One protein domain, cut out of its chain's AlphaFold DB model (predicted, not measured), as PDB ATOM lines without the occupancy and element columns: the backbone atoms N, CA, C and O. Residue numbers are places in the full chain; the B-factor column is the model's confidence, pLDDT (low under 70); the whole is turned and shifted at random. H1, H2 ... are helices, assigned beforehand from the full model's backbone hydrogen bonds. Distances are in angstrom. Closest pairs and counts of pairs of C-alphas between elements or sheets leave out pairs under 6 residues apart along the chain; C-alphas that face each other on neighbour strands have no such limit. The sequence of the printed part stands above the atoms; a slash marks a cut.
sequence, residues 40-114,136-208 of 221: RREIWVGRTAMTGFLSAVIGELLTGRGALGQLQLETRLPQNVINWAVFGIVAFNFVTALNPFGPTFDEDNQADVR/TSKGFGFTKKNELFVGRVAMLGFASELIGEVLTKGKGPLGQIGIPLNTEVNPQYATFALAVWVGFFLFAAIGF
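Overview. This is residues 40 to 114 and 136 to 208 of the 221 residues of an uncharacterized protein of Coccomyxa subellipsoidea (strain C-169) (UniProt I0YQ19). Two long helices, H1 and H5, cross as a slanted X, and H7 runs beside H1, making a three-helix bundle with crossed packing overall. H3, joined through H2 at one end of this bundle, folds back along the bundle's length on the H5 side, close to H5 near Asn 83 and Val 166 but apart from H1 and H7, while residues 98 to 103 and 106 to 114, of which 107 to 114 belong to H4, stand free beyond H3's far end, and H4 touches no helix. The 148 printed residues hold seven named helices, H1 to H7 in chain order, and no named strand: all helix. The whole is only just compact, close to loose, with a radius of gyration of the C-alphas of 17.3 A and spans of 48 by 42 by 28 A.

Along the chain. H1, residues 40 to 63, begins at C-alpha 40 (206.892, 160.501, 121.630) and is 34.1 A long. H2 is residues 67 to 75, H3 residues 79 to 97, 26.7 A, and H4 residues 107 to 114. H5, residues 144 to 167, is 34.3 A long. H6 is residues 173 to 177. H7, residues 187 to 206, is 27.3 A long and ends at C-alpha 206 (211.040, 171.050, 129.121).

Arrangement. H1 touches H5 at a steep tilt of 45 degrees, the same way; their closest C-alphas, of Gly 46 and Gly 151, are 3.6 A apart. H1 touches H7 at a shallow tilt of 23 degrees, opposite ways, closest at C-alphas 54 and 198, 5.8 A. H3 touches H2 with residues 79 to 83 alone, closest at C-alphas 79 and 72, 6.0 A. H6 touches H5, closest at C-alphas 173 and 161, 5.4 A. In each helix every O i to N i+4 pair is within hydrogen-bond range.

Size, cuts and confidence. Residues 115 to 135 are not printed, and C-alphas 114 and 136 are 25.5 A apart across the cut. No link printed whole is long. Residues 136 to 142 and 181 to 188 are among those with pLDDT under 70.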
ATOM      1  N   ARG A  40     207.747 159.462 121.037       74.31
ATOM      2  CA  ARG A  40     206.892 160.501 121.630       74.31
ATOM      3  C   ARG A  40     206.345 160.067 122.994       74.31
ATOM      4  O   ARG A  40     206.366 160.866 123.925       74.31
ATOM      5  N   ARG A  41     205.883 158.815 123.121       78.44
ATOM      6  CA  ARG A  41     205.393 158.265 124.394       78.44
ATOM      7  C   ARG A  41     206.525 158.136 125.408       78.44
ATOM      8  O   ARG A  41     206.353 158.585 126.532       78.44
ATOM      9  N   GLU A  42     207.682 157.602 125.019       78.56
ATOM     10  CA  GLU A  42     208.826 157.468 125.934       78.56
ATOM     11  C   GLU A  42     209.313 158.829 126.460       78.56
ATOM     12  O   GLU A  42     209.562 158.967 127.654       78.56
ATOM     13  N   ILE A  43     209.392 159.850 125.598       78.81
ATOM     14  CA  ILE A  43     209.750 161.219 126.004       78.81
ATOM     15  C   ILE A  43     208.703 161.788 126.960       78.81
ATOM     16  O   ILE A  43     209.054 162.337 128.002       78.81
ATOM     17  N   TRP A  44     207.418 161.648 126.631       82.31
ATOM     18  CA  TRP A  44     206.344 162.163 127.476       82.31
ATOM     19  C   TRP A  44     206.350 161.506 128.860       82.31
ATOM     20  O   TRP A  44     206.358 162.208 129.867       82.31
ATOM     21  N   VAL A  45     206.441 160.173 128.919       85.81
ATOM     22  CA  VAL A  45     206.546 159.436 130.188       85.81
ATOM     23  C   VAL A  45     207.828 159.826 130.927       85.81
ATOM     24  O   VAL A  45     207.803 159.973 132.143       85.81
ATOM     25  N   GLY A  46     208.933 160.056 130.211       87.31
ATOM     26  CA  GLY A  46     210.202 160.478 130.801       87.31
ATOM     27  C   GLY A  46     210.097 161.837 131.485       87.31
ATOM     28  O   GLY A  46     210.554 161.988 132.615       87.31
ATOM     29  N   ARG A  47     209.437 162.810 130.848       87.06
ATOM     30  CA  ARG A  47     209.147 164.122 131.447       87.06
ATOM     31  C   ARG A  47     208.253 163.987 132.674       87.06
ATOM     32  O   ARG A  47     208.579 164.546 133.714       87.06
ATOM     33  N   THR A  48     207.181 163.202 132.577       89.88
ATOM     34  CA  THR A  48     206.276 162.944 133.706       89.88
ATOM     35  C   THR A  48     207.013 162.302 134.880       89.88
ATOM     36  O   THR A  48     206.822 162.721 136.017       89.88
ATOM     37  N   ALA A  49     207.908 161.345 134.618       90.75
ATOM     38  CA  ALA A  49     208.737 160.722 135.643       90.75
ATOM     39  C   ALA A  49     209.706 161.723 136.286       90.75
ATOM     40  O   ALA A  49     209.818 161.758 137.506       90.75
ATOM     41  N   MET A  50     210.357 162.586 135.496       89.81
ATOM     42  CA  MET A  50     211.198 163.662 136.034       89.81
ATOM     43  C   MET A  50     210.394 164.632 136.915       89.81
ATOM     44  O   MET A  50     210.860 165.010 137.985       89.81
ATOM     45  N   THR A  51     209.184 165.021 136.500       90.88
ATOM     46  CA  THR A  51     208.299 165.892 137.292       90.88
ATOM     47  C   THR A  51     207.833 165.215 138.578       90.88
ATOM     48  O   THR A  51     207.864 165.842 139.638       90.88
ATOM     49  N   GLY A  52     207.431 163.944 138.509       91.00
ATOM     50  CA  GLY A  52     207.033 163.155 139.673       91.00
ATOM     51  C   GLY A  52     208.176 163.012 140.672       91.00
ATOM     52  O   GLY A  52     208.000 163.320 141.847       91.00
ATOM     53  N   PHE A  53     209.370 162.665 140.189       90.69
ATOM     54  CA  PHE A  53     210.548 162.525 141.037       90.69
ATOM     55  C   PHE A  53     210.976 163.856 141.664       90.69
ATOM     56  O   PHE A  53     211.257 163.916 142.857       90.69
ATOM     57  N   LEU A  54     210.951 164.955 140.901       90.88
ATOM     58  CA  LEU A  54     211.212 166.289 141.448       90.88
ATOM     59  C   LEU A  54     210.209 166.651 142.550       90.88
ATOM     60  O   LEU A  54     210.600 167.175 143.590       90.88
ATOM     61  N   SER A  55     208.926 166.359 142.326       89.94
ATOM     62  CA  SER A  55     207.860 166.637 143.293       89.94
ATOM     63  C   SER A  55     208.040 165.818 144.570       89.94
ATOM     64  O   SER A  55     207.902 166.366 145.658       89.94
ATOM     65  N   ALA A  56     208.425 164.545 144.449       89.00
ATOM     66  CA  ALA A  56     208.726 163.678 145.583       89.00
ATOM     67  C   ALA A  56     209.888 164.216 146.434       89.00
ATOM     68  O   ALA A  56     209.747 164.349 147.649       89.00
ATOM     69  N   VAL A  57     210.995 164.615 145.793       87.38
ATOM     70  CA  VAL A  57     212.172 165.190 146.471       87.38
ATOM     71  C   VAL A  57     211.839 166.526 147.144       87.38
ATOM     72  O   VAL A  57     212.217 166.749 148.292       87.38
ATOM     73  N   ILE A  58     211.111 167.422 146.465       86.81
ATOM     74  CA  ILE A  58     210.667 168.694 147.064       86.81
ATOM     75  C   ILE A  58     209.725 168.427 148.241       86.81
ATOM     76  O   ILE A  58     209.849 169.056 149.289       86.81
ATOM     77  N   GLY A  59     208.798 167.488 148.102       86.38
ATOM     78  CA  GLY A  59     207.901 167.108 149.180       86.38
ATOM     79  C   GLY A  59     208.648 166.537 150.390       86.38
ATOM     80  O   GLY A  59     208.332 166.903 151.523       86.38
ATOM     81  N   GLU A  60     209.683 165.716 150.175       86.50
ATOM     82  CA  GLU A  60     210.554 165.216 151.248       86.50
ATOM     83  C   GLU A  60     211.281 166.379 151.938       86.50
ATOM     84  O   GLU A  60     211.329 166.411 153.167       86.50
ATOM     85  N   LEU A  61     211.742 167.390 151.185       82.69
ATOM     86  CA  LEU A  61     212.366 168.596 151.753       82.69
ATOM     87  C   LEU A  61     211.426 169.353 152.693       82.69
ATOM     88  O   LEU A  61     211.857 169.876 153.719       82.69
ATOM     89  N   LEU A  62     210.156 169.462 152.303       83.62
ATOM     90  CA  LEU A  62     209.166 170.266 153.013       83.62
ATOM     91  C   LEU A  62     208.540 169.519 154.193       83.62
ATOM     92  O   LEU A  62     208.188 170.139 155.193       83.62
ATOM     93  N   THR A  63     208.373 168.201 154.075       85.31
ATOM     94  CA  THR A  63     207.583 167.394 155.022       85.31
ATOM     95  C   THR A  63     208.410 166.396 155.827       85.31
ATOM     96  O   THR A  63     207.922 165.872 156.830       85.31
ATOM     97  N   GLY A  64     209.640 166.099 155.399       82.94
ATOM     98  CA  GLY A  64     210.483 165.053 155.976       82.94
ATOM     99  C   GLY A  64     209.988 163.626 155.713       82.94
ATOM    100  O   GLY A  64     210.444 162.697 156.377       82.94
ATOM    101  N   ARG A  65     209.032 163.432 154.792       86.44
ATOM    102  CA  ARG A  65     208.475 162.120 154.428       86.44
ATOM    103  C   ARG A  65     208.676 161.827 152.945       86.44
ATOM    104  O   ARG A  65     208.592 162.739 152.123       86.44
ATOM    105  N   GLY A  66     208.877 160.553 152.606       88.38
ATOM    106  CA  GLY A  66     208.888 160.100 151.213       88.38
ATOM    107  C   GLY A  66     207.539 160.300 150.510       88.38
ATOM    108  O   GLY A  66     206.552 160.716 151.128       88.38
ATOM    109  N   ALA A  67     207.497 160.032 149.205       91.00
ATOM    110  CA  ALA A  67     206.315 160.249 148.376       91.00
ATOM    111  C   ALA A  67     205.081 159.481 148.880       91.00
ATOM    112  O   ALA A  67     203.980 160.033 148.932       91.00
ATOM    113  N   LEU A  68     205.238 158.224 149.308       91.75
ATOM    114  CA  LEU A  68     204.121 157.430 149.834       91.75
ATOM    115  C   LEU A  68     203.659 157.944 151.203       91.75
ATOM    116  O   LEU A  68     202.460 157.958 151.487       91.75
ATOM    117  N   GLY A  69     204.591 158.387 152.046       90.12
ATOM    118  CA  GLY A  69     204.290 159.024 153.327       90.12
ATOM    119  C   GLY A  69     203.584 160.379 153.183       90.12
ATOM    120  O   GLY A  69     202.809 160.762 154.062       90.12
ATOM    121  N   GLN A  70     203.800 161.095 152.079       90.25
ATOM    122  CA  GLN A  70     203.044 162.306 151.741       90.25
ATOM    123  C   GLN A  70     201.623 161.973 151.288       90.25
ATOM    124  O   GLN A  70     200.671 162.558 151.803       90.25
ATOM    125  N   LEU A  71     201.451 160.955 150.435       91.06
ATOM    126  CA  LEU A  71     200.118 160.451 150.087       91.06
ATOM    127  C   LEU A  71     199.335 160.028 151.336       91.06
ATOM    128  O   LEU A  71     198.120 160.220 151.400       91.06
ATOM    129  N   GLN A  72     200.014 159.502 152.358       91.44
ATOM    130  CA  GLN A  72     199.397 159.203 153.649       91.44
ATOM    131  C   GLN A  72     198.881 160.452 154.360       91.44
ATOM    132  O   GLN A  72     197.771 160.433 154.896       91.44
ATOM    133  N   LEU A  73     199.663 161.530 154.367       89.62
ATOM    134  CA  LEU A  73     199.251 162.793 154.973       89.62
ATOM    135  C   LEU A  73     198.036 163.398 154.262       89.62
ATOM    136  O   LEU A  73     197.111 163.864 154.926       89.62
ATOM    137  N   GLU A  74     198.024 163.360 152.931       89.44
ATOM    138  CA  GLU A  74     196.972 163.973 152.118       89.44
ATOM    139  C   GLU A  74     195.672 163.168 152.135       89.44
ATOM    140  O   GLU A  74     194.593 163.715 152.367       89.44
ATOM    141  N   THR A  75     195.760 161.853 151.924       92.44
ATOM    142  CA  THR A  75     194.576 160.985 151.828       92.44
ATOM    143  C   THR A  75     194.036 160.552 153.187       92.44
ATOM    144  O   THR A  75     192.889 160.116 153.277       92.44
ATOM    145  N   ARG A  76     194.850 160.654 154.251       93.31
ATOM    146  CA  ARG A  76     194.563 160.133 155.603       93.31
ATOM    147  C   ARG A  76     194.251 158.633 155.631       93.31
ATOM    148  O   ARG A  76     193.638 158.142 156.579       93.31
ATOM    149  N   LEU A  77     194.674 157.898 154.605       93.75
ATOM    150  CA  LEU A  77     194.541 156.450 154.554       93.75
ATOM    151  C   LEU A  77     195.685 155.773 155.322       93.75
ATOM    152  O   LEU A  77     196.788 156.310 155.407       93.75
ATOM    153  N   PRO A  78     195.469 154.567 155.868       92.25
ATOM    154  CA  PRO A  78     196.553 153.765 156.423       92.25
ATOM    155  C   PRO A  78     197.651 153.481 155.380       92.25
ATOM    156  O   PRO A  78     197.348 153.179 154.224       92.25
ATOM    157  N   GLN A  79     198.931 153.519 155.782       87.62
ATOM    158  CA  GLN A  79     200.076 153.352 154.866       87.62
ATOM    159  C   GLN A  79     200.013 152.041 154.072       87.62
ATOM    160  O   GLN A  79     200.353 152.002 152.894       87.62
ATOM    161  N   ASN A  80     199.551 150.958 154.696       90.31
ATOM    162  CA  ASN A  80     199.387 149.669 154.031       90.31
ATOM    163  C   ASN A  80     198.376 149.740 152.876       90.31
ATOM    164  O   ASN A  80     198.618 149.132 151.839       90.31
ATOM    165  N   VAL A  81     197.283 150.496 153.024       92.69
ATOM    166  CA  VAL A  81     196.288 150.684 151.955       92.69
ATOM    167  C   VAL A  81     196.912 151.433 150.781       92.69
ATOM    168  O   VAL A  81     196.735 151.027 149.636       92.69
ATOM    169  N   ILE A  82     197.701 152.472 151.059       92.38
ATOM    170  CA  ILE A  82     198.398 153.264 150.035       92.38
ATOM    171  C   ILE A  82     199.435 152.418 149.306       92.38
ATOM    172  O   ILE A  82     199.453 152.405 148.078       92.38
ATOM    173  N   ASN A  83     200.253 151.663 150.041       90.75
ATOM    174  CA  ASN A  83     201.259 150.784 149.449       90.75
ATOM    175  C   ASN A  83     200.611 149.765 148.504       90.75
ATOM    176  O   ASN A  83     201.085 149.590 147.384       90.75
ATOM    177  N   TRP A  84     199.506 149.135 148.917       91.31
ATOM    178  CA  TRP A  84     198.768 148.198 148.064       91.31
ATOM    179  C   TRP A  84     198.109 148.876 146.866       91.31
ATOM    180  O   TRP A  84     198.119 148.309 145.777       91.31
ATOM    181  N   ALA A  85     197.571 150.084 147.035       92.25
ATOM    182  CA  ALA A  85     196.982 150.843 145.938       92.25
ATOM    183  C   ALA A  85     198.037 151.218 144.887       92.25
ATOM    184  O   ALA A  85     197.853 150.936 143.703       92.25
ATOM    185  N   VAL A  86     199.169 151.786 145.311       90.56
ATOM    186  CA  VAL A  86     200.271 152.157 144.413       90.56
ATOM    187  C   VAL A  86     200.869 150.919 143.755       90.56
ATOM    188  O   VAL A  86     201.032 150.904 142.537       90.56
ATOM    189  N   PHE A  87     201.121 149.850 144.517       89.75
ATOM    190  CA  PHE A  87     201.573 148.578 143.955       89.75
ATOM    191  C   PHE A  87     200.582 148.032 142.923       89.75
ATOM    192  O   PHE A  87     200.996 147.626 141.844       89.75
ATOM    193  N   GLY A  88     199.281 148.075 143.213       91.75
ATOM    194  CA  GLY A  88     198.230 147.653 142.290       91.75
ATOM    195  C   GLY A  88     198.237 148.455 140.988       91.75
ATOM    196  O   GLY A  88     198.160 147.866 139.912       91.75
ATOM    197  N   ILE A  89     198.405 149.779 141.063       90.88
ATOM    198  CA  ILE A  89     198.523 150.652 139.885       90.88
ATOM    199  C   ILE A  89     199.786 150.317 139.085       90.88
ATOM    200  O   ILE A  89     199.719 150.190 137.862       90.88
ATOM    201  N   VAL A  90     200.937 150.154 139.743       88.19
ATOM    202  CA  VAL A  90     202.203 149.801 139.076       88.19
ATOM    203  C   VAL A  90     202.103 148.424 138.420       88.19
ATOM    204  O   VAL A  90     202.456 148.279 137.253       88.19
ATOM    205  N   ALA A  91     201.564 147.429 139.125       88.88
ATOM    206  CA  ALA A  91     201.364 146.079 138.614       88.88
ATOM    207  C   ALA A  91     200.394 146.062 137.427       88.88
ATOM    208  O   ALA A  91     200.676 145.425 136.414       88.88
ATOM    209  N   PHE A  92     199.291 146.809 137.502       89.62
ATOM    210  CA  PHE A  92     198.364 146.971 136.385       89.62
ATOM    211  C   PHE A  92     199.055 147.596 135.165       89.62
ATOM    212  O   PHE A  92     198.984 147.047 134.065       89.62
ATOM    213  N   ASN A  93     199.786 148.702 135.343       86.88
ATOM    214  CA  ASN A  93     200.537 149.334 134.253       86.88
ATOM    215  C   ASN A  93     201.594 148.388 133.660       86.88
ATOM    216  O   ASN A  93     201.763 148.336 132.446       86.88
ATOM    217  N   PHE A  94     202.262 147.588 134.491       85.19
ATOM    218  CA  PHE A  94     203.225 146.594 134.028       85.19
ATOM    219  C   PHE A  94     202.562 145.481 133.202       85.19
ATOM    220  O   PHE A  94     203.004 145.191 132.093       85.19
ATOM    221  N   VAL A  95     201.463 144.897 133.690       85.81
ATOM    222  CA  VAL A  95     200.720 143.849 132.967       85.81
ATOM    223  C   VAL A  95     200.156 144.382 131.650       85.81
ATOM    224  O   VAL A  95     200.264 143.721 130.620       85.81
ATOM    225  N   THR A  96     199.592 145.590 131.651       81.62
ATOM    226  CA  THR A  96     199.069 146.214 130.426       81.62
ATOM    227  C   THR A  96     200.168 146.557 129.425       81.62
ATOM    228  O   THR A  96     199.950 146.395 128.226       81.62
ATOM    229  N   ALA A  97     201.359 146.957 129.880       80.56
ATOM    230  CA  ALA A  97     202.506 147.179 129.002       80.56
ATOM    231  C   ALA A  97     202.965 145.887 128.304       80.56
ATOM    232  O   ALA A  97     203.418 145.939 127.164       80.56
ATOM    233  N   LEU A  98     202.813 144.732 128.960       82.56
ATOM    234  CA  LEU A  98     203.162 143.420 128.408       82.56
ATOM    235  C   LEU A  98     202.026 142.741 127.630       82.56
ATOM    236  O   LEU A  98     202.236 141.662 127.082       82.56
ATOM    237  N   ASN A  99     200.832 143.335 127.579       84.25
ATOM    238  CA  ASN A  99     199.687 142.735 126.903       84.25
ATOM    239  C   ASN A  99     199.886 142.739 125.372       84.25
ATOM    240  O   ASN A  99     199.808 143.820 124.779       84.25
ATOM    241  N   PRO A 100     200.045 141.570 124.715       80.62
ATOM    242  CA  PRO A 100     200.323 141.480 123.279       80.62
ATOM    243  C   PRO A 100     199.172 141.984 122.400       80.62
ATOM    244  O   PRO A 100     199.376 142.272 121.228       80.62
ATOM    245  N   PHE A 101     197.964 142.116 122.955       81.12
ATOM    246  CA  PHE A 101     196.800 142.673 122.260       81.12
ATOM    247  C   PHE A 101     196.703 144.202 122.383       81.12
ATOM    248  O   PHE A 101     195.734 144.807 121.926       81.12
ATOM    249  N   GLY A 102     197.661 144.837 123.063       78.75
ATOM    250  CA  GLY A 102     197.695 146.279 123.253       78.75
ATOM    251  C   GLY A 102     198.270 147.027 122.042       78.75
ATOM    252  O   GLY A 102     199.056 146.463 121.279       78.75
ATOM    253  N   PRO A 103     197.993 148.340 121.913       77.19
ATOM    254  CA  PRO A 103     198.549 149.171 120.841       77.19
ATOM    255  C   PRO A 103     200.080 149.151 120.787       77.19
ATOM    256  O   PRO A 103     200.674 149.421 119.755       77.19
ATOM    257  N   THR A 104     200.749 148.845 121.896       74.50
ATOM    258  CA  THR A 104     202.211 148.774 122.000       74.50
ATOM    259  C   THR A 104     202.828 147.657 121.145       74.50
ATOM    260  O   THR A 104     204.023 147.696 120.880       74.50
ATOM    261  N   PHE A 105     202.042 146.681 120.688       78.94
ATOM    262  CA  PHE A 105     202.504 145.584 119.827       78.94
ATOM    263  C   PHE A 105     202.148 145.782 118.346       78.94
ATOM    264  O   PHE A 105     202.498 144.941 117.523       78.94
ATOM    265  N   ASP A 106     201.500 146.899 118.012       80.19
ATOM    266  CA  ASP A 106     201.076 147.232 116.653       80.19
ATOM    267  C   ASP A 106     202.266 147.372 115.686       80.19
ATOM    268  O   ASP A 106     203.336 147.865 116.066       80.19
ATOM    269  N   GLU A 107     202.082 146.963 114.430       75.88
ATOM    270  CA  GLU A 107     203.156 146.909 113.429       75.88
ATOM    271  C   GLU A 107     203.752 148.292 113.152       75.88
ATOM    272  O   GLU A 107     204.970 148.421 113.011       75.88
ATOM    273  N   ASP A 108     202.929 149.342 113.177       74.56
ATOM    274  CA  ASP A 108     203.371 150.728 113.005       74.56
ATOM    275  C   ASP A 108     204.317 151.177 114.130       74.56
ATOM    276  O   ASP A 108     205.324 151.852 113.892       74.56
ATOM    277  N   ASN A 109     204.046 150.749 115.368       72.75
ATOM    278  CA  ASN A 109     204.906 151.048 116.513       72.75
ATOM    279  C   ASN A 109     206.216 150.253 116.440       72.75
ATOM    280  O   ASN A 109     207.281 150.792 116.749       72.75
ATOM    281  N   GLN A 110     206.169 149.006 115.965       75.88
ATOM    282  CA  GLN A 110     207.373 148.215 115.691       75.88
ATOM    283  C   GLN A 110     208.205 148.830 114.557       75.88
ATOM    284  O   GLN A 110     209.433 148.877 114.640       75.88
ATOM    285  N   ALA A 111     207.562 149.358 113.514       73.50
ATOM    286  CA  ALA A 111     208.229 150.046 112.415       73.50
ATOM    287  C   ALA A 111     208.916 151.346 112.874       73.50
ATOM    288  O   ALA A 111     210.037 151.621 112.439       73.50
ATOM    289  N   ASP A 112     208.311 152.110 113.792       70.69
ATOM    290  CA  ASP A 112     208.968 153.251 114.455       70.69
ATOM    291  C   ASP A 112     210.205 152.812 115.256       70.69
ATOM    292  O   ASP A 112     211.242 153.476 115.215       70.69
ATOM    293  N   VAL A 113     210.141 151.666 115.947       69.75
ATOM    294  CA  VAL A 113     211.300 151.096 116.655       69.75
ATOM    295  C   VAL A 113     212.429 150.712 115.700       69.75
ATOM    296  O   VAL A 113     213.588 151.002 115.992       69.75
ATOM    297  N   ARG A 114     212.110 150.124 114.541       70.75
ATOM    298  CA  ARG A 114     213.102 149.705 113.533       70.75
ATOM    299  C   ARG A 114     213.887 150.870 112.938       70.75
ATOM    300  O   ARG A 114     215.061 150.719 112.629       70.75
ATOM    301  N   THR A 136     224.889 167.979 125.213       54.25
ATOM    302  CA  THR A 136     224.669 169.378 124.884       54.25
ATOM    303  C   THR A 136     224.618 169.528 123.366       54.25
ATOM    304  O   THR A 136     225.472 169.029 122.630       54.25
ATOM    305  N   SER A 137     223.571 170.184 122.859       55.88
ATOM    306  CA  SER A 137     223.578 170.624 121.460       55.88
ATOM    307  C   SER A 137     224.665 171.698 121.265       55.88
ATOM    308  O   SER A 137     225.314 172.119 122.219       55.88
ATOM    309  N   LYS A 138     224.845 172.226 120.047       56.25
ATOM    310  CA  LYS A 138     225.693 173.417 119.817       56.25
ATOM    311  C   LYS A 138     225.241 174.678 120.615       56.25
ATOM    312  O   LYS A 138     225.828 175.736 120.421       56.25
ATOM    313  N   GLY A 139     224.233 174.575 121.498       57.38
ATOM    314  CA  GLY A 139     223.772 175.572 122.474       57.38
ATOM    315  C   GLY A 139     223.194 174.937 123.761       57.38
ATOM    316  O   GLY A 139     223.417 173.762 124.047       57.38
ATOM    317  N   PHE A 140     222.441 175.717 124.548       56.78
ATOM    318  CA  PHE A 140     221.814 175.291 125.813       56.78
ATOM    319  C   PHE A 140     220.600 174.361 125.564       56.78
ATOM    320  O   PHE A 140     219.689 174.745 124.835       56.78
ATOM    321  N   GLY A 141     220.585 173.148 126.145       61.50
ATOM    322  CA  GLY A 141     219.478 172.170 126.047       61.50
ATOM    323  C   GLY A 141     219.898 170.741 125.651       61.50
ATOM    324  O   GLY A 141     221.041 170.511 125.241       61.50
ATOM    325  N   PHE A 142     218.974 169.774 125.767       65.88
ATOM    326  CA  PHE A 142     219.199 168.365 125.406       65.88
ATOM    327  C   PHE A 142     218.831 168.036 123.960       65.88
ATOM    328  O   PHE A 142     217.804 168.462 123.443       65.88
ATOM    329  N   THR A 143     219.631 167.174 123.326       72.31
ATOM    330  CA  THR A 143     219.177 166.465 122.117       72.31
ATOM    331  C   THR A 143     218.059 165.473 122.466       72.31
ATOM    332  O   THR A 143     218.001 164.980 123.597       72.31
ATOM    333  N   LYS A 144     217.237 165.073 121.483       71.38
ATOM    334  CA  LYS A 144     216.181 164.056 121.681       71.38
ATOM    335  C   LYS A 144     216.714 162.741 122.269       71.38
ATOM    336  O   LYS A 144     216.013 162.079 123.027       71.38
ATOM    337  N   LYS A 145     217.951 162.346 121.933       71.56
ATOM    338  CA  LYS A 145     218.586 161.134 122.489       71.56
ATOM    339  C   LYS A 145     218.877 161.276 123.983       71.56
ATOM    340  O   LYS A 145     218.719 160.313 124.728       71.56
ATOM    341  N   ASN A 146     219.272 162.468 124.415       73.81
ATOM    342  CA  ASN A 146     219.654 162.733 125.802       73.81
ATOM    343  C   ASN A 146     218.429 162.941 126.669       73.81
ATOM    344  O   ASN A 146     218.365 162.392 127.758       73.81
ATOM    345  N   GLU A 147     217.421 163.632 126.146       76.88
ATOM    346  CA  GLU A 147     216.113 163.705 126.781       76.88
ATOM    347  C   GLU A 147     215.533 162.306 127.025       76.88
ATOM    348  O   GLU A 147     215.053 162.014 128.118       76.88
ATOM    349  N   LEU A 148     215.641 161.409 126.039       76.69
ATOM    350  CA  LEU A 148     215.204 160.024 126.182       76.69
ATOM    351  C   LEU A 148     216.010 159.265 127.243       76.69
ATOM    352  O   LEU A 148     215.437 158.547 128.062       76.69
ATOM    353  N   PHE A 149     217.336 159.412 127.233       80.56
ATOM    354  CA  PHE A 149     218.217 158.782 128.214       80.56
ATOM    355  C   PHE A 149     217.909 159.264 129.636       80.56
ATOM    356  O   PHE A 149     217.623 158.449 130.510       80.56
ATOM    357  N   VAL A 150     217.891 160.580 129.847       81.56
ATOM    358  CA  VAL A 150     217.558 161.211 131.129       81.56
ATOM    359  C   VAL A 150     216.151 160.812 131.570       81.56
ATOM    360  O   VAL A 150     215.951 160.483 132.733       81.56
ATOM    361  N   GLY A 151     215.190 160.751 130.644       85.31
ATOM    362  CA  GLY A 151     213.832 160.281 130.916       85.31
ATOM    363  C   GLY A 151     213.796 158.851 131.448       85.31
ATOM    364  O   GLY A 151     213.137 158.591 132.448       85.31
ATOM    365  N   ARG A 152     214.548 157.928 130.844       88.25
ATOM    366  CA  ARG A 152     214.651 156.537 131.321       88.25
ATOM    367  C   ARG A 152     215.338 156.441 132.681       88.25
ATOM    368  O   ARG A 152     214.880 155.692 133.537       88.25
ATOM    369  N   VAL A 153     216.405 157.214 132.897       86.06
ATOM    370  CA  VAL A 153     217.079 157.294 134.202       86.06
ATOM    371  C   VAL A 153     216.114 157.814 135.269       86.06
ATOM    372  O   VAL A 153     216.056 157.249 136.356       86.06
ATOM    373  N   ALA A 154     215.298 158.823 134.950       88.50
ATOM    374  CA  ALA A 154     214.278 159.342 135.854       88.50
ATOM    375  C   ALA A 154     213.176 158.315 136.151       88.50
ATOM    376  O   ALA A 154     212.794 158.168 137.307       88.50
ATOM    377  N   MET A 155     212.705 157.561 135.150       90.12
ATOM    378  CA  MET A 155     211.749 156.464 135.368       90.12
ATOM    379  C   MET A 155     212.313 155.416 136.335       90.12
ATOM    380  O   MET A 155     211.622 155.013 137.268       90.12
ATOM    381  N   LEU A 156     213.566 154.991 136.136       89.62
ATOM    382  CA  LEU A 156     214.221 154.021 137.017       89.62
ATOM    383  C   LEU A 156     214.452 154.582 138.421       89.62
ATOM    384  O   LEU A 156     214.204 153.879 139.397       89.62
ATOM    385  N   GLY A 157     214.901 155.834 138.529       88.50
ATOM    386  CA  GLY A 157     215.104 156.515 139.807       88.50
ATOM    387  C   GLY A 157     213.807 156.622 140.605       88.50
ATOM    388  O   GLY A 157     213.766 156.183 141.749       88.50
ATOM    389  N   PHE A 158     212.733 157.099 139.973       90.06
ATOM    390  CA  PHE A 158     211.417 157.229 140.600       90.06
ATOM    391  C   PHE A 158     210.827 155.872 141.006       90.06
ATOM    392  O   PHE A 158     210.321 155.710 142.111       90.06
ATOM    393  N   ALA A 159     210.940 154.849 140.153       89.38
ATOM    394  CA  ALA A 159     210.499 153.502 140.516       89.38
ATOM    395  C   ALA A 159     211.300 152.939 141.705       89.38
ATOM    396  O   ALA A 159     210.722 152.359 142.626       89.38
ATOM    397  N   SER A 160     212.623 153.132 141.699       88.06
ATOM    398  CA  SER A 160     213.515 152.685 142.777       88.06
ATOM    399  C   SER A 160     213.207 153.393 144.091       88.06
ATOM    400  O   SER A 160     213.203 152.747 145.131       88.06
ATOM    401  N   GLU A 161     212.896 154.687 144.040       88.56
ATOM    402  CA  GLU A 161     212.478 155.479 145.193       88.56
ATOM    403  C   GLU A 161     211.211 154.912 145.841       88.56
ATOM    404  O   GLU A 161     211.228 154.618 147.037       88.56
ATOM    405  N   LEU A 162     210.140 154.717 145.061       89.19
ATOM    406  CA  LEU A 162     208.861 154.211 145.572       89.19
ATOM    407  C   LEU A 162     209.012 152.808 146.175       89.19
ATOM    408  O   LEU A 162     208.484 152.528 147.251       89.19
ATOM    409  N   ILE A 163     209.756 151.922 145.504       88.00
ATOM    410  CA  ILE A 163     210.052 150.578 146.018       88.00
ATOM    411  C   ILE A 163     210.889 150.675 147.295       88.00
ATOM    412  O   ILE A 163     210.578 150.039 148.303       88.00
ATOM    413  N   GLY A 164     211.947 151.480 147.264       87.25
ATOM    414  CA  GLY A 164     212.842 151.685 148.387       87.25
ATOM    415  C   GLY A 164     212.113 152.243 149.602       87.25
ATOM    416  O   GLY A 164     212.381 151.795 150.711       87.25
ATOM    417  N   GLU A 165     211.134 153.130 149.426       90.06
ATOM    418  CA  GLU A 165     210.350 153.696 150.524       90.06
ATOM    419  C   GLU A 165     209.528 152.608 151.223       90.06
ATOM    420  O   GLU A 165     209.516 152.531 152.455       90.06
ATOM    421  N   VAL A 166     208.924 151.693 150.457       87.12
ATOM    422  CA  VAL A 166     208.232 150.520 151.016       87.12
ATOM    423  C   VAL A 166     209.206 149.630 151.796       87.12
ATOM    424  O   VAL A 166     208.905 149.226 152.921       87.12
ATOM    425  N   LEU A 167     210.383 149.344 151.234       86.62
ATOM    426  CA  LEU A 167     211.371 148.438 151.838       86.62
ATOM    427  C   LEU A 167     212.073 149.032 153.066       86.62
ATOM    428  O   LEU A 167     212.416 148.314 154.005       86.62
ATOM    429  N   THR A 168     212.272 150.346 153.085       84.38
ATOM    430  CA  THR A 168     212.999 151.067 154.142       84.38
ATOM    431  C   THR A 168     212.084 151.658 155.213       84.38
ATOM    432  O   THR A 168     212.553 152.407 156.071       84.38
ATOM    433  N   LYS A 169     210.800 151.272 155.215       81.81
ATOM    434  CA  LYS A 169     209.772 151.697 156.182       81.81
ATOM    435  C   LYS A 169     209.493 153.207 156.160       81.81
ATOM    436  O   LYS A 169     209.375 153.827 157.213       81.81
ATOM    437  N   GLY A 170     209.352 153.784 154.968       79.12
ATOM    438  CA  GLY A 170     208.915 155.171 154.783       79.12
ATOM    439  C   GLY A 170     210.044 156.191 154.640       79.12
ATOM    440  O   GLY A 170     209.786 157.390 154.745       79.12
ATOM    441  N   LYS A 171     211.293 155.753 154.416       82.69
ATOM    442  CA  LYS A 171     212.374 156.687 154.082       82.69
ATOM    443  C   LYS A 171     212.241 157.111 152.623       82.69
ATOM    444  O   LYS A 171     212.216 156.263 151.728       82.69
ATOM    445  N   GLY A 172     212.192 158.419 152.399       81.69
ATOM    446  CA  GLY A 172     212.235 158.990 151.060       81.69
ATOM    447  C   GLY A 172     213.597 158.789 150.377       81.69
ATOM    448  O   GLY A 172     214.499 158.156 150.948       81.69
ATOM    449  N   PRO A 173     213.753 159.293 149.143       77.44
ATOM    450  CA  PRO A 173     214.943 159.088 148.317       77.44
ATOM    451  C   PRO A 173     216.268 159.384 149.037       77.44
ATOM    452  O   PRO A 173     217.269 158.705 148.803       77.44
ATOM    453  N   LEU A 174     216.302 160.349 149.955       75.06
ATOM    454  CA  LEU A 174     217.548 160.737 150.627       75.06
ATOM    455  C   LEU A 174     217.833 159.933 151.881       75.06
ATOM    456  O   LEU A 174     218.983 159.551 152.118       75.06
ATOM    457  N   GLY A 175     216.786 159.590 152.632       73.56
ATOM    458  CA  GLY A 175     216.901 158.596 153.693       73.56
ATOM    459  C   GLY A 175     217.402 157.245 153.163       73.56
ATOM    460  O   GLY A 175     218.043 156.505 153.908       73.56
ATOM    461  N   GLN A 176     217.169 156.946 151.880       76.44
ATOM    462  CA  GLN A 176     217.724 155.777 151.195       76.44
ATOM    463  C   GLN A 176     219.203 155.958 150.814       76.44
ATOM    464  O   GLN A 176     219.990 155.051 151.066       76.44
ATOM    465  N   ILE A 177     219.615 157.119 150.286       74.31
ATOM    466  CA  ILE A 177     221.026 157.407 149.936       74.31
ATOM    467  C   ILE A 177     221.946 157.408 151.170       74.31
ATOM    468  O   ILE A 177     223.105 157.001 151.078       74.31
ATOM    469  N   GLY A 178     221.440 157.810 152.338       70.69
ATOM    470  CA  GLY A 178     222.209 157.761 153.585       70.69
ATOM    471  C   GLY A 178     222.529 156.346 154.082       70.69
ATOM    472  O   GLY A 178     223.505 156.169 154.809       70.69
ATOM    473  N   ILE A 179     221.767 155.322 153.667       73.12
ATOM    474  CA  ILE A 179     221.975 153.938 154.125       73.12
ATOM    475  C   ILE A 179     223.297 153.358 153.587       73.12
ATOM    476  O   ILE A 179     224.118 152.946 154.407       73.12
ATOM    477  N   PRO A 180     223.571 153.342 152.262       73.62
ATOM    478  CA  PRO A 180     224.842 152.842 151.737       73.62
ATOM    479  C   PRO A 180     226.065 153.624 152.214       73.62
ATOM    480  O   PRO A 180     227.145 153.058 152.342       73.62
ATOM    481  N   LEU A 181     225.909 154.927 152.458       68.88
ATOM    482  CA  LEU A 181     227.012 155.806 152.843       68.88
ATOM    483  C   LEU A 181     227.365 155.711 154.336       68.88
ATOM    484  O   LEU A 181     228.347 156.321 154.753       68.88
ATOM    485  N   ASN A 182     226.574 154.973 155.130       67.94
ATOM    486  CA  ASN A 182     226.689 154.863 156.589       67.94
ATOM    487  C   ASN A 182     226.912 156.225 157.276       67.94
ATOM    488  O   ASN A 182     227.673 156.348 158.235       67.94
ATOM    489  N   THR A 183     226.286 157.264 156.725       66.38
ATOM    490  CA  THR A 183     226.423 158.645 157.172       66.38
ATOM    491  C   THR A 183     225.047 159.276 157.222       66.38
ATOM    492  O   THR A 183     224.209 159.062 156.339       66.38
ATOM    493  N   GLU A 184     224.808 160.067 158.261       62.03
ATOM    494  CA  GLU A 184     223.636 160.924 158.326       62.03
ATOM    495  C   GLU A 184     223.838 162.055 157.319       62.03
ATOM    496  O   GLU A 184     224.478 163.074 157.581       62.03
ATOM    497  N   VAL A 185     223.340 161.838 156.104       64.12
ATOM    498  CA  VAL A 185     223.315 162.871 155.075       64.12
ATOM    499  C   VAL A 185     222.480 164.023 155.626       64.12
ATOM    500  O   VAL A 185     221.310 163.816 155.941       64.12
ATOM    501  N   ASN A 186     223.068 165.221 155.754       67.25
ATOM    502  CA  ASN A 186     222.323 166.399 156.195       67.25
ATOM    503  C   ASN A 186     221.121 166.587 155.252       67.25
ATOM    504  O   ASN A 186     221.336 166.915 154.074       67.25
ATOM    505  N   PRO A 187     219.881 166.385 155.739       65.19
ATOM    506  CA  PRO A 187     218.730 166.286 154.859       65.19
ATOM    507  C   PRO A 187     218.545 167.572 154.061       65.19
ATOM    508  O   PRO A 187     218.332 167.513 152.859       65.19
ATOM    509  N   GLN A 188     218.737 168.745 154.667       66.25
ATOM    510  CA  GLN A 188     218.441 170.024 154.021       66.25
ATOM    511  C   GLN A 188     219.308 170.273 152.774       66.25
ATOM    512  O   GLN A 188     218.786 170.582 151.703       66.25
ATOM    513  N   TYR A 189     220.631 170.118 152.895       72.75
ATOM    514  CA  TYR A 189     221.563 170.431 151.805       72.75
ATOM    515  C   TYR A 189     221.553 169.372 150.707       72.75
ATOM    516  O   TYR A 189     221.595 169.716 149.527       72.75
ATOM    517  N   ALA A 190     221.461 168.093 151.075       71.69
ATOM    518  CA  ALA A 190     221.390 167.019 150.094       71.69
ATOM    519  C   ALA A 190     220.051 167.015 149.351       71.69
ATOM    520  O   ALA A 190     220.036 166.796 148.141       71.69
ATOM    521  N   THR A 191     218.946 167.338 150.036       67.38
ATOM    522  CA  THR A 191     217.642 167.475 149.374       67.38
ATOM    523  C   THR A 191     217.616 168.663 148.441       67.38
ATOM    524  O   THR A 191     217.157 168.537 147.310       67.38
ATOM    525  N   PHE A 192     218.168 169.802 148.860       76.94
ATOM    526  CA  PHE A 192     218.291 170.950 147.978       76.94
ATOM    527  C   PHE A 192     219.158 170.632 146.751       76.94
ATOM    528  O   PHE A 192     218.755 170.927 145.630       76.94
ATOM    529  N   ALA A 193     220.304 169.967 146.930       82.19
ATOM    530  CA  ALA A 193     221.175 169.576 145.824       82.19
ATOM    531  C   ALA A 193     220.491 168.596 144.858       82.19
ATOM    532  O   ALA A 193     220.575 168.783 143.645       82.19
ATOM    533  N   LEU A 194     219.779 167.590 145.373       81.50
ATOM    534  CA  LEU A 194     219.033 166.636 144.552       81.50
ATOM    535  C   LEU A 194     217.869 167.315 143.818       81.50
ATOM    536  O   LEU A 194     217.677 167.071 142.629       81.50
ATOM    537  N   ALA A 195     217.134 168.213 144.480       82.75
ATOM    538  CA  ALA A 195     216.062 168.988 143.860       82.75
ATOM    539  C   ALA A 195     216.595 169.911 142.754       82.75
ATOM    540  O   ALA A 195     216.020 169.964 141.670       82.75
ATOM    541  N   VAL A 196     217.721 170.594 142.990       84.06
ATOM    542  CA  VAL A 196     218.403 171.410 141.974       84.06
ATOM    543  C   VAL A 196     218.884 170.539 140.816       84.06
ATOM    544  O   VAL A 196     218.711 170.923 139.662       84.06
ATOM    545  N   TRP A 197     219.437 169.357 141.098       83.06
ATOM    546  CA  TRP A 197     219.889 168.416 140.077       83.06
ATOM    547  C   TRP A 197     218.724 167.957 139.197       83.06
ATOM    548  O   TRP A 197     218.729 168.201 137.994       83.06
ATOM    549  N   VAL A 198     217.680 167.363 139.780       81.81
ATOM    550  CA  VAL A 198     216.502 166.897 139.027       81.81
ATOM    551  C   VAL A 198     215.803 168.068 138.326       81.81
ATOM    552  O   VAL A 198     215.421 167.945 137.163       81.81
ATOM    553  N   GLY A 199     215.699 169.226 138.983       82.62
ATOM    554  CA  GLY A 199     215.122 170.447 138.421       82.62
ATOM    555  C   GLY A 199     215.896 170.978 137.217       82.62
ATOM    556  O   GLY A 199     215.278 171.370 136.230       82.62
ATOM    557  N   PHE A 200     217.229 170.927 137.242       83.06
ATOM    558  CA  PHE A 200     218.070 171.276 136.097       83.06
ATOM    559  C   PHE A 200     217.799 170.358 134.900       83.06
ATOM    560  O   PHE A 200     217.579 170.847 133.793       83.06
ATOM    561  N   PHE A 201     217.756 169.038 135.114       78.06
ATOM    562  CA  PHE A 201     217.468 168.074 134.046       78.06
ATOM    563  C   PHE A 201     216.042 168.226 133.502       78.06
ATOM    564  O   PHE A 201     215.844 168.179 132.288       78.06
ATOM    565  N   LEU A 202     215.061 168.480 134.371       78.25
ATOM    566  CA  LEU A 202     213.683 168.748 133.968       78.25
ATOM    567  C   LEU A 202     213.577 170.053 133.172       78.25
ATOM    568  O   LEU A 202     212.927 170.085 132.129       78.25
ATOM    569  N   PHE A 203     214.235 171.121 133.621       79.19
ATOM    570  CA  PHE A 203     214.283 172.392 132.902       79.19
ATOM    571  C   PHE A 203     214.984 172.244 131.548       79.19
ATOM    572  O   PHE A 203     214.499 172.773 130.554       79.19
ATOM    573  N   ALA A 204     216.068 171.473 131.469       70.56
ATOM    574  CA  ALA A 204     216.743 171.171 130.210       70.56
ATOM    575  C   ALA A 204     215.883 170.311 129.260       70.56
ATOM    576  O   ALA A 204     215.984 170.471 128.043       70.56
ATOM    577  N   ALA A 205     215.017 169.443 129.799       68.62
ATOM    578  CA  ALA A 205     214.082 168.623 129.025       68.62
ATOM    579  C   ALA A 205     212.818 169.391 128.572       68.62
ATOM    580  O   ALA A 205     212.338 169.185 127.458       68.62
ATOM    581  N   ILE A 206     212.268 170.281 129.408       70.38
ATOM    582  CA  ILE A 206     211.040 171.050 129.121       70.38
ATOM    583  C   ILE A 206     211.339 172.374 128.406       70.38
ATOM    584  O   ILE A 206     210.627 172.748 127.475       70.38
ATOM    585  N   GLY A 207     212.362 173.101 128.854       59.09
ATOM    586  CA  GLY A 207     212.569 174.524 128.578       59.09
ATOM    587  C   GLY A 207     212.929 174.881 127.138       59.09
ATOM    588  O   GLY A 207     212.848 176.051 126.781       59.09
ATOM    589  N   PHE A 208     213.294 173.916 126.286       52.34
ATOM    590  CA  PHE A 208     213.789 174.216 124.938       52.34
ATOM    591  C   PHE A 208     213.301 173.220 123.883       52.34
ATOM    592  O   PHE A 208     214.076 172.617 123.142       52.34
TER     593      PHE A 208